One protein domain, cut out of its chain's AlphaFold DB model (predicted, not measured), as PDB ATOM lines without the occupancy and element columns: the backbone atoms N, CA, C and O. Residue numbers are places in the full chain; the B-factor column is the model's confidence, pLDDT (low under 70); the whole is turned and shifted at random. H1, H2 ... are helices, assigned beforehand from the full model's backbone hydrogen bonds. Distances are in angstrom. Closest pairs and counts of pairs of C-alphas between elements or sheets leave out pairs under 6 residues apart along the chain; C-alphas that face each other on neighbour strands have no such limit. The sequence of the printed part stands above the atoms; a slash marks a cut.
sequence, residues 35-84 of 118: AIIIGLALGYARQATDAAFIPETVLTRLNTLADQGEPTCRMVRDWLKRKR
ATOM      1  N   ALA A  35     -31.406  -4.774 -17.420       84.19
ATOM      2  CA  ALA A  35     -32.494  -4.655 -16.454       84.19
ATOM      3  C   ALA A  35     -33.825  -4.299 -17.132       84.19
ATOM      4  O   ALA A  35     -34.873  -4.844 -16.772       84.19
ATOM      5  N   ILE A  36     -33.784  -3.442 -18.157       84.25
ATOM      6  CA  ILE A  36     -34.966  -3.040 -18.927       84.25
ATOM      7  C   ILE A  36     -35.480  -4.218 -19.759       84.25
ATOM      8  O   ILE A  36     -36.675  -4.516 -19.733       84.25
ATOM      9  N   ILE A  37     -34.591  -4.938 -20.447       84.62
ATOM     10  CA  ILE A  37     -34.966  -6.109 -21.257       84.62
ATOM     11  C   ILE A  37     -35.550  -7.229 -20.384       84.62
ATOM     12  O   ILE A  37     -36.572  -7.820 -20.744       84.62
ATOM     13  N   ILE A  38     -34.964  -7.478 -19.210       85.44
ATOM     14  CA  ILE A  38     -35.475  -8.444 -18.228       85.44
ATOM     15  C   ILE A  38     -36.853  -8.012 -17.714       85.44
ATOM     16  O   ILE A  38     -37.787  -8.818 -17.709       85.44
ATOM     17  N   GLY A  39     -37.007  -6.743 -17.325       86.44
ATOM     18  CA  GLY A  39     -38.269  -6.196 -16.828       86.44
ATOM     19  C   GLY A  39     -39.396  -6.292 -17.857       86.44
ATOM     20  O   GLY A  39     -40.494  -6.742 -17.526       86.44
ATOM     21  N   LEU A  40     -39.113  -5.962 -19.118       86.44
ATOM     22  CA  LEU A  40     -40.062  -6.105 -20.223       86.44
ATOM     23  C   LEU A  40     -40.445  -7.570 -20.440       86.44
ATOM     24  O   LEU A  40     -41.631  -7.897 -20.474       86.44
ATOM     25  N   ALA A  41     -39.462  -8.468 -20.537       84.44
ATOM     26  CA  ALA A  41     -39.707  -9.891 -20.747       84.44
ATOM     27  C   ALA A  41     -40.590 -10.497 -19.641       84.44
ATOM     28  O   ALA A  41     -41.544 -11.222 -19.932       84.44
ATOM     29  N   LEU A  42     -40.311 -10.164 -18.378       84.19
ATOM     30  CA  LEU A  42     -41.095 -10.622 -17.229       84.19
ATOM     31  C   LEU A  42     -42.482  -9.968 -17.175       84.19
ATOM     32  O   LEU A  42     -43.466 -10.648 -16.880       84.19
ATOM     33  N   GLY A  43     -42.580  -8.677 -17.499       84.69
ATOM     34  CA  GLY A  43     -43.841  -7.945 -17.577       84.69
ATOM     35  C   GLY A  43     -44.798  -8.550 -18.604       84.69
ATOM     36  O   GLY A  43     -45.971  -8.762 -18.294       84.69
ATOM     37  N   TYR A  44     -44.299  -8.908 -19.790       80.50
ATOM     38  CA  TYR A  44     -45.081  -9.626 -20.801       80.50
ATOM     39  C   TYR A  44     -45.436 -11.044 -20.352       80.50
ATOM     40  O   TYR A  44     -46.580 -11.468 -20.488       80.50
ATOM     41  N   ALA A  45     -44.491 -11.771 -19.749       77.25
ATOM     42  CA  ALA A  45     -44.740 -13.128 -19.265       77.25
ATOM     43  C   ALA A  45     -45.762 -13.201 -18.114       77.25
ATOM     44  O   ALA A  45     -46.373 -14.250 -17.905       77.25
ATOM     45  N   ARG A  46     -45.944 -12.110 -17.359       77.56
ATOM     46  CA  ARG A  46     -46.965 -11.990 -16.310       77.56
ATOM     47  C   ARG A  46     -48.345 -11.652 -16.875       77.56
ATOM     48  O   ARG A  46     -49.339 -12.122 -16.336       77.56
ATOM     49  N   GLN A  47     -48.394 -10.839 -17.927       74.50
ATOM     50  CA  GLN A  47     -49.640 -10.441 -18.591       74.50
ATOM     51  C   GLN A  47     -50.199 -11.533 -19.510       74.50
ATOM     52  O   GLN A  47     -51.401 -11.583 -19.746       74.50
ATOM     53  N   ALA A  48     -49.345 -12.429 -20.004       63.97
ATOM     54  CA  ALA A  48     -49.742 -13.567 -20.817       63.97
ATOM     55  C   ALA A  48     -50.492 -14.618 -19.968       63.97
ATOM     56  O   ALA A  48     -49.887 -15.545 -19.426       63.97
ATOM     57  N   THR A  49     -51.815 -14.465 -19.836       62.03
ATOM     58  CA  THR A  49     -52.724 -15.479 -19.256       62.03
ATOM     59  C   THR A  49     -52.728 -16.771 -20.077       62.03
ATOM     60  O   THR A  49     -52.883 -17.852 -19.519       62.03
ATOM     61  N   ASP A  50     -52.466 -16.656 -21.378       57.50
ATOM     62  CA  ASP A  50     -52.109 -17.752 -22.270       57.50
ATOM     63  C   ASP A  50     -50.781 -17.392 -22.942       57.50
ATOM     64  O   ASP A  50     -50.532 -16.226 -23.235       57.50
ATOM     65  N   ALA A  51     -49.906 -18.375 -23.131       58.72
ATOM     66  CA  ALA A  51     -48.453 -18.262 -23.320       58.72
ATOM     67  C   ALA A  51     -47.917 -17.502 -24.561       58.72
ATOM     68  O   ALA A  51     -46.803 -17.771 -25.017       58.72
ATOM     69  N   ALA A  52     -48.650 -16.555 -25.125       61.91
ATOM     70  CA  ALA A  52     -48.285 -15.868 -26.345       61.91
ATOM     71  C   ALA A  52     -48.354 -14.359 -26.127       61.91
ATOM     72  O   ALA A  52     -49.421 -13.763 -26.132       61.91
ATOM     73  N   PHE A  53     -47.192 -13.741 -25.949       66.19
ATOM     74  CA  PHE A  53     -46.570 -12.958 -27.022       66.19
ATOM     75  C   PHE A  53     -45.515 -12.046 -26.391       66.19
ATOM     76  O   PHE A  53     -45.737 -10.863 -26.145       66.19
ATOM     77  N   ILE A  54     -44.351 -12.613 -26.075       76.62
ATOM     78  CA  ILE A  54     -43.185 -11.760 -25.831       76.62
ATOM     79  C   ILE A  54     -42.759 -11.256 -27.208       76.62
ATOM     80  O   ILE A  54     -42.517 -12.104 -28.071       76.62
ATOM     81  N   PRO A  55     -42.679  -9.933 -27.433       79.06
ATOM     82  CA  PRO A  55     -42.272  -9.395 -28.720       79.06
ATOM     83  C   PRO A  55     -40.919  -9.970 -29.136       79.06
ATOM     84  O   PRO A  55     -39.987 -10.017 -28.327       79.06
ATOM     85  N   GLU A  56     -40.803 -10.383 -30.398       80.19
ATOM     86  CA  GLU A  56     -39.575 -10.991 -30.927       80.19
ATOM     87  C   GLU A  56     -38.365 -10.074 -30.707       80.19
ATOM     88  O   GLU A  56     -37.300 -10.540 -30.330       80.19
ATOM     89  N   THR A  57     -38.555  -8.755 -30.793       80.31
ATOM     90  CA  THR A  57     -37.521  -7.747 -30.517       80.31
ATOM     91  C   THR A  57     -36.935  -7.844 -29.105       80.31
ATOM     92  O   THR A  57     -35.721  -7.733 -28.934       80.31
ATOM     93  N   VAL A  58     -37.770  -8.092 -28.091       82.19
ATOM     94  CA  VAL A  58     -37.334  -8.280 -26.695       82.19
ATOM     95  C   VAL A  58     -36.593  -9.608 -26.557       82.19
ATOM     96  O   VAL A  58     -35.573  -9.680 -25.876       82.19
ATOM     97  N   LEU A  59     -37.067 -10.652 -27.240       82.75
ATOM     98  CA  LEU A  59     -36.434 -11.967 -27.223       82.75
ATOM     99  C   LEU A  59     -35.061 -11.961 -27.906       82.75
ATOM    100  O   LEU A  59     -34.117 -12.541 -27.373       82.75
ATOM    101  N   THR A  60     -34.930 -11.294 -29.055       85.12
ATOM    102  CA  THR A  60     -33.659 -11.147 -29.770       85.12
ATOM    103  C   THR A  60     -32.635 -10.439 -28.890       85.12
ATOM    104  O   THR A  60     -31.539 -10.960 -28.716       85.12
ATOM    105  N   ARG A  61     -33.008  -9.317 -28.255       85.75
ATOM    106  CA  ARG A  61     -32.111  -8.589 -27.340       85.75
ATOM    107  C   ARG A  61     -31.718  -9.424 -26.124       85.75
ATOM    108  O   ARG A  61     -30.543  -9.476 -25.777       85.75
ATOM    109  N   LEU A  62     -32.673 -10.135 -25.522       85.50
ATOM    110  CA  LEU A  62     -32.404 -11.050 -24.410       85.50
ATOM    111  C   LEU A  62     -31.420 -12.163 -24.814       85.50
ATOM    112  O   LEU A  62     -30.534 -12.508 -24.037       85.50
ATOM    113  N   ASN A  63     -31.551 -12.715 -26.026       84.06
ATOM    114  CA  ASN A  63     -30.619 -13.713 -26.554       84.06
ATOM    115  C   ASN A  63     -29.228 -13.118 -26.778       84.06
ATOM    116  O   ASN A  63     -28.255 -13.718 -26.338       84.06
ATOM    117  N   THR A  64     -29.129 -11.930 -27.377       86.44
ATOM    118  CA  THR A  64     -27.845 -11.248 -27.583       86.44
ATOM    119  C   THR A  64     -27.118 -11.002 -26.259       86.44
ATOM    120  O   THR A  64     -25.942 -11.335 -26.150       86.44
ATOM    121  N   LEU A  65     -27.813 -10.506 -25.229       82.00
ATOM    122  CA  LEU A  65     -27.234 -10.292 -23.894       82.00
ATOM    123  C   LEU A  65     -26.849 -11.611 -23.206       82.00
ATOM    124  O   LEU A  65     -25.798 -11.717 -22.572       82.00
ATOM    125  N   ALA A  66     -27.668 -12.650 -23.368       84.25
ATOM    126  CA  ALA A  66     -27.352 -13.982 -22.869       84.25
ATOM    127  C   ALA A  66     -26.094 -14.558 -23.547       84.25
ATOM    128  O   ALA A  66     -25.240 -15.148 -22.879       84.25
ATOM    129  N   ASP A  67     -25.946 -14.374 -24.855       84.00
ATOM    130  CA  ASP A  67     -24.808 -14.879 -25.625       84.00
ATOM    131  C   ASP A  67     -23.529 -14.072 -25.338       84.00
ATOM    132  O   ASP A  67     -22.449 -14.655 -25.279       84.00
ATOM    133  N   GLN A  68     -23.663 -12.784 -25.003       81.62
ATOM    134  CA  GLN A  68     -22.586 -11.931 -24.476       81.62
ATOM    135  C   GLN A  68     -22.111 -12.319 -23.064       81.62
ATOM    136  O   GLN A  68     -21.090 -11.811 -22.605       81.62
ATOM    137  N   GLY A  69     -22.807 -13.235 -22.385       79.00
ATOM    138  CA  GLY A  69     -22.381 -13.786 -21.097       79.00
ATOM    139  C   GLY A  69     -23.123 -13.234 -19.883       79.00
ATOM    140  O   GLY A  69     -22.702 -13.512 -18.766       79.00
ATOM    141  N   GLU A  70     -24.230 -12.505 -20.060       80.44
ATOM    142  CA  GLU A  70     -25.019 -12.027 -18.922       80.44
ATOM    143  C   GLU A  70     -25.836 -13.190 -18.308       80.44
ATOM    144  O   GLU A  70     -26.705 -13.772 -18.978       80.44
ATOM    145  N   PRO A  71     -25.550 -13.595 -17.054       80.12
ATOM    146  CA  PRO A  71     -26.131 -14.797 -16.455       80.12
ATOM    147  C   PRO A  71     -27.638 -14.672 -16.191       80.12
ATOM    148  O   PRO A  71     -28.368 -15.661 -16.314       80.12
ATOM    149  N   THR A  72     -28.134 -13.474 -15.888       84.25
ATOM    150  CA  THR A  72     -29.549 -13.233 -15.579       84.25
ATOM    151  C   THR A  72     -30.412 -13.393 -16.831       84.25
ATOM    152  O   THR A  72     -31.432 -14.085 -16.805       84.25
ATOM    153  N   CYS A  73     -29.964 -12.866 -17.968       82.38
ATOM    154  CA  CYS A  73     -30.591 -13.013 -19.276       82.38
ATOM    155  C   CYS A  73     -30.651 -14.487 -19.690       82.38
ATOM    156  O   CYS A  73     -31.684 -14.935 -20.194       82.38
ATOM    157  N   ARG A  74     -29.599 -15.278 -19.415       84.44
ATOM    158  CA  ARG A  74     -29.610 -16.739 -19.631       84.44
ATOM    159  C   ARG A  74     -30.684 -17.427 -18.791       84.44
ATOM    160  O   ARG A  74     -31.469 -18.207 -19.333       84.44
ATOM    161  N   MET A  75     -30.767 -17.105 -17.500       85.75
ATOM    162  CA  MET A  75     -31.779 -17.674 -16.603       85.75
ATOM    163  C   MET A  75     -33.204 -17.334 -17.046       85.75
ATOM    164  O   MET A  75     -34.065 -18.219 -17.082       85.75
ATOM    165  N   VAL A  76     -33.457 -16.075 -17.420       85.12
ATOM    166  CA  VAL A  76     -34.767 -15.621 -17.907       85.12
ATOM    167  C   VAL A  76     -35.111 -16.304 -19.230       85.12
ATOM    168  O   VAL A  76     -36.217 -16.823 -19.368       85.12
ATOM    169  N   ARG A  77     -34.166 -16.405 -20.173       84.19
ATOM    170  CA  ARG A  77     -34.337 -17.145 -21.435       84.19
ATOM    171  C   ARG A  77     -34.747 -18.595 -21.187       84.19
ATOM    172  O   ARG A  77     -35.680 -19.091 -21.819       84.19
ATOM    173  N   ASP A  78     -34.081 -19.275 -20.264       85.56
ATOM    174  CA  ASP A  78     -34.369 -20.677 -19.972       85.56
ATOM    175  C   ASP A  78     -35.695 -20.849 -19.223       85.56
ATOM    176  O   ASP A  78     -36.436 -21.797 -19.483       85.56
ATOM    177  N   TRP A  79     -36.053 -19.907 -18.347       85.06
ATOM    178  CA  TRP A  79     -37.379 -19.863 -17.733       85.06
ATOM    179  C   TRP A  79     -38.484 -19.660 -18.774       85.06
ATOM    180  O   TRP A  79     -39.469 -20.399 -18.764       85.06
ATOM    181  N   LEU A  80     -38.293 -18.747 -19.728       81.88
ATOM    182  CA  LEU A  80     -39.226 -18.515 -20.829       81.88
ATOM    183  C   LEU A  80     -39.398 -19.748 -21.719       81.88
ATOM    184  O   LEU A  80     -40.525 -20.080 -22.078       81.88
ATOM    185  N   LYS A  81     -38.317 -20.471 -22.031       79.44
ATOM    186  CA  LYS A  81     -38.383 -21.743 -22.774       79.44
ATOM    187  C   LYS A  81     -39.197 -22.815 -22.046       79.44
ATOM    188  O   LYS A  81     -39.860 -23.604 -22.707       79.44
ATOM    189  N   ARG A  82     -39.156 -22.846 -20.709       77.81
ATOM    190  CA  ARG A  82     -39.973 -23.759 -19.884       77.81
ATOM    191  C   ARG A  82     -41.434 -23.314 -19.780       77.81
ATOM    192  O   ARG A  82     -42.317 -24.152 -19.655       77.81
ATOM    193  N   LYS A  83     -41.670 -21.999 -19.793       72.75
ATOM    194  CA  LYS A  83     -42.995 -21.362 -19.719       72.75
ATOM    195  C   LYS A  83     -43.760 -21.424 -21.031       72.75
ATOM    196  O   LYS A  83     -44.984 -21.484 -20.997       72.75
ATOM    197  N   ARG A  84     -43.063 -21.390 -22.170       66.25
ATOM    198  CA  ARG A  84     -43.666 -21.723 -23.457       66.25
ATOM    199  C   ARG A  84     -44.106 -23.177 -23.334       66.25
ATOM    200  O   ARG A  84     -43.226 -24.031 -23.196       66.25
TER     201      ARG A  84
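Overview. This is residues 35 to 84 of the 118 residues of an uncharacterized protein of Rhizobium sp. CF080 (UniProt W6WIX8). Three helices of similar length pack together with their centres in a triangle: H1 and H3 run nearly alongside each other the same way, and H2 runs back at a slant to both. H2 and H3 form a V that opens from the tight link at residues 68 to 70, while the link from H1 to H2, residues 48 to 55, lies at the other end of the long axis. The printed part has 50 residues with three named helices, in the order H1, H2, H3, and no named strand; its class is all helix. It is compact, with a radius of gyration of the C-alphas of 10.0 A, and elongated in outline, with spans of 30 by 19 by 16 A.

Along the chain. Find C-alpha 35 at (-32.494, -4.655, -16.454); from there H1 takes residues 35 to 47 and covers 18.2 A from first to last C-alpha. Read on past residues 48 to 55 to C-alpha 56 at (-39.575, -10.991, -30.927), where H2 begins; it takes residues 56 to 67 and covers 16.2 A. After residues 68 to 70 comes H3, residues 71 to 83, which covers 18.4 A and ends with C-alpha 83 at (-42.995, -21.362, -19.719).

Arrangement. Begin with H1, which touches H2 with residues 37 to 41 alone, while H2 touches H1 with residues 58 to 62 alone. The closest C-alphas of the two are those of Ile 37 and Val 58, 6.3 A apart. H1 and H2 run opposite ways at a steep tilt of 48 degrees. Next, H2 touches H3 with residues 62 to 67 alone, and H3 touches H2 with residues 72 to 77 alone. Their closest C-alphas, those of Ala 66 and Arg 74, are 4.8 A apart, and the two helices run opposite ways at a steep tilt of 48 degrees. H1 and H3 only just touch, with 3 pairs of C-alphas within 8 A; the closest are those of Ile 38 and Cys 73, 6.8 A apart. They run the same way at a shallow tilt of 15 degrees. The helix packing is mostly crossed, but only just: 1 of the 3 pairs that touch is at a shallow tilt. In the backbones of H1, H2 and H3, every O i to N i+4 pair is within hydrogen-bond range.

Size, cuts and confidence. The two C-alphas farthest apart are those of Thr 49 and Gln 68, 30.8 A, one in each link. The link from H1 to H2 is short, with 8 residues, the link from H2 to H3 is tight, with 3, and neither is long. The printed part runs from residue 35 to 84 and has no cut. Look in the B-factor column for the model's pLDDT: its mean over the printed part is 79.6, and it is under 70 at residues 48 to 53 and at residue 84.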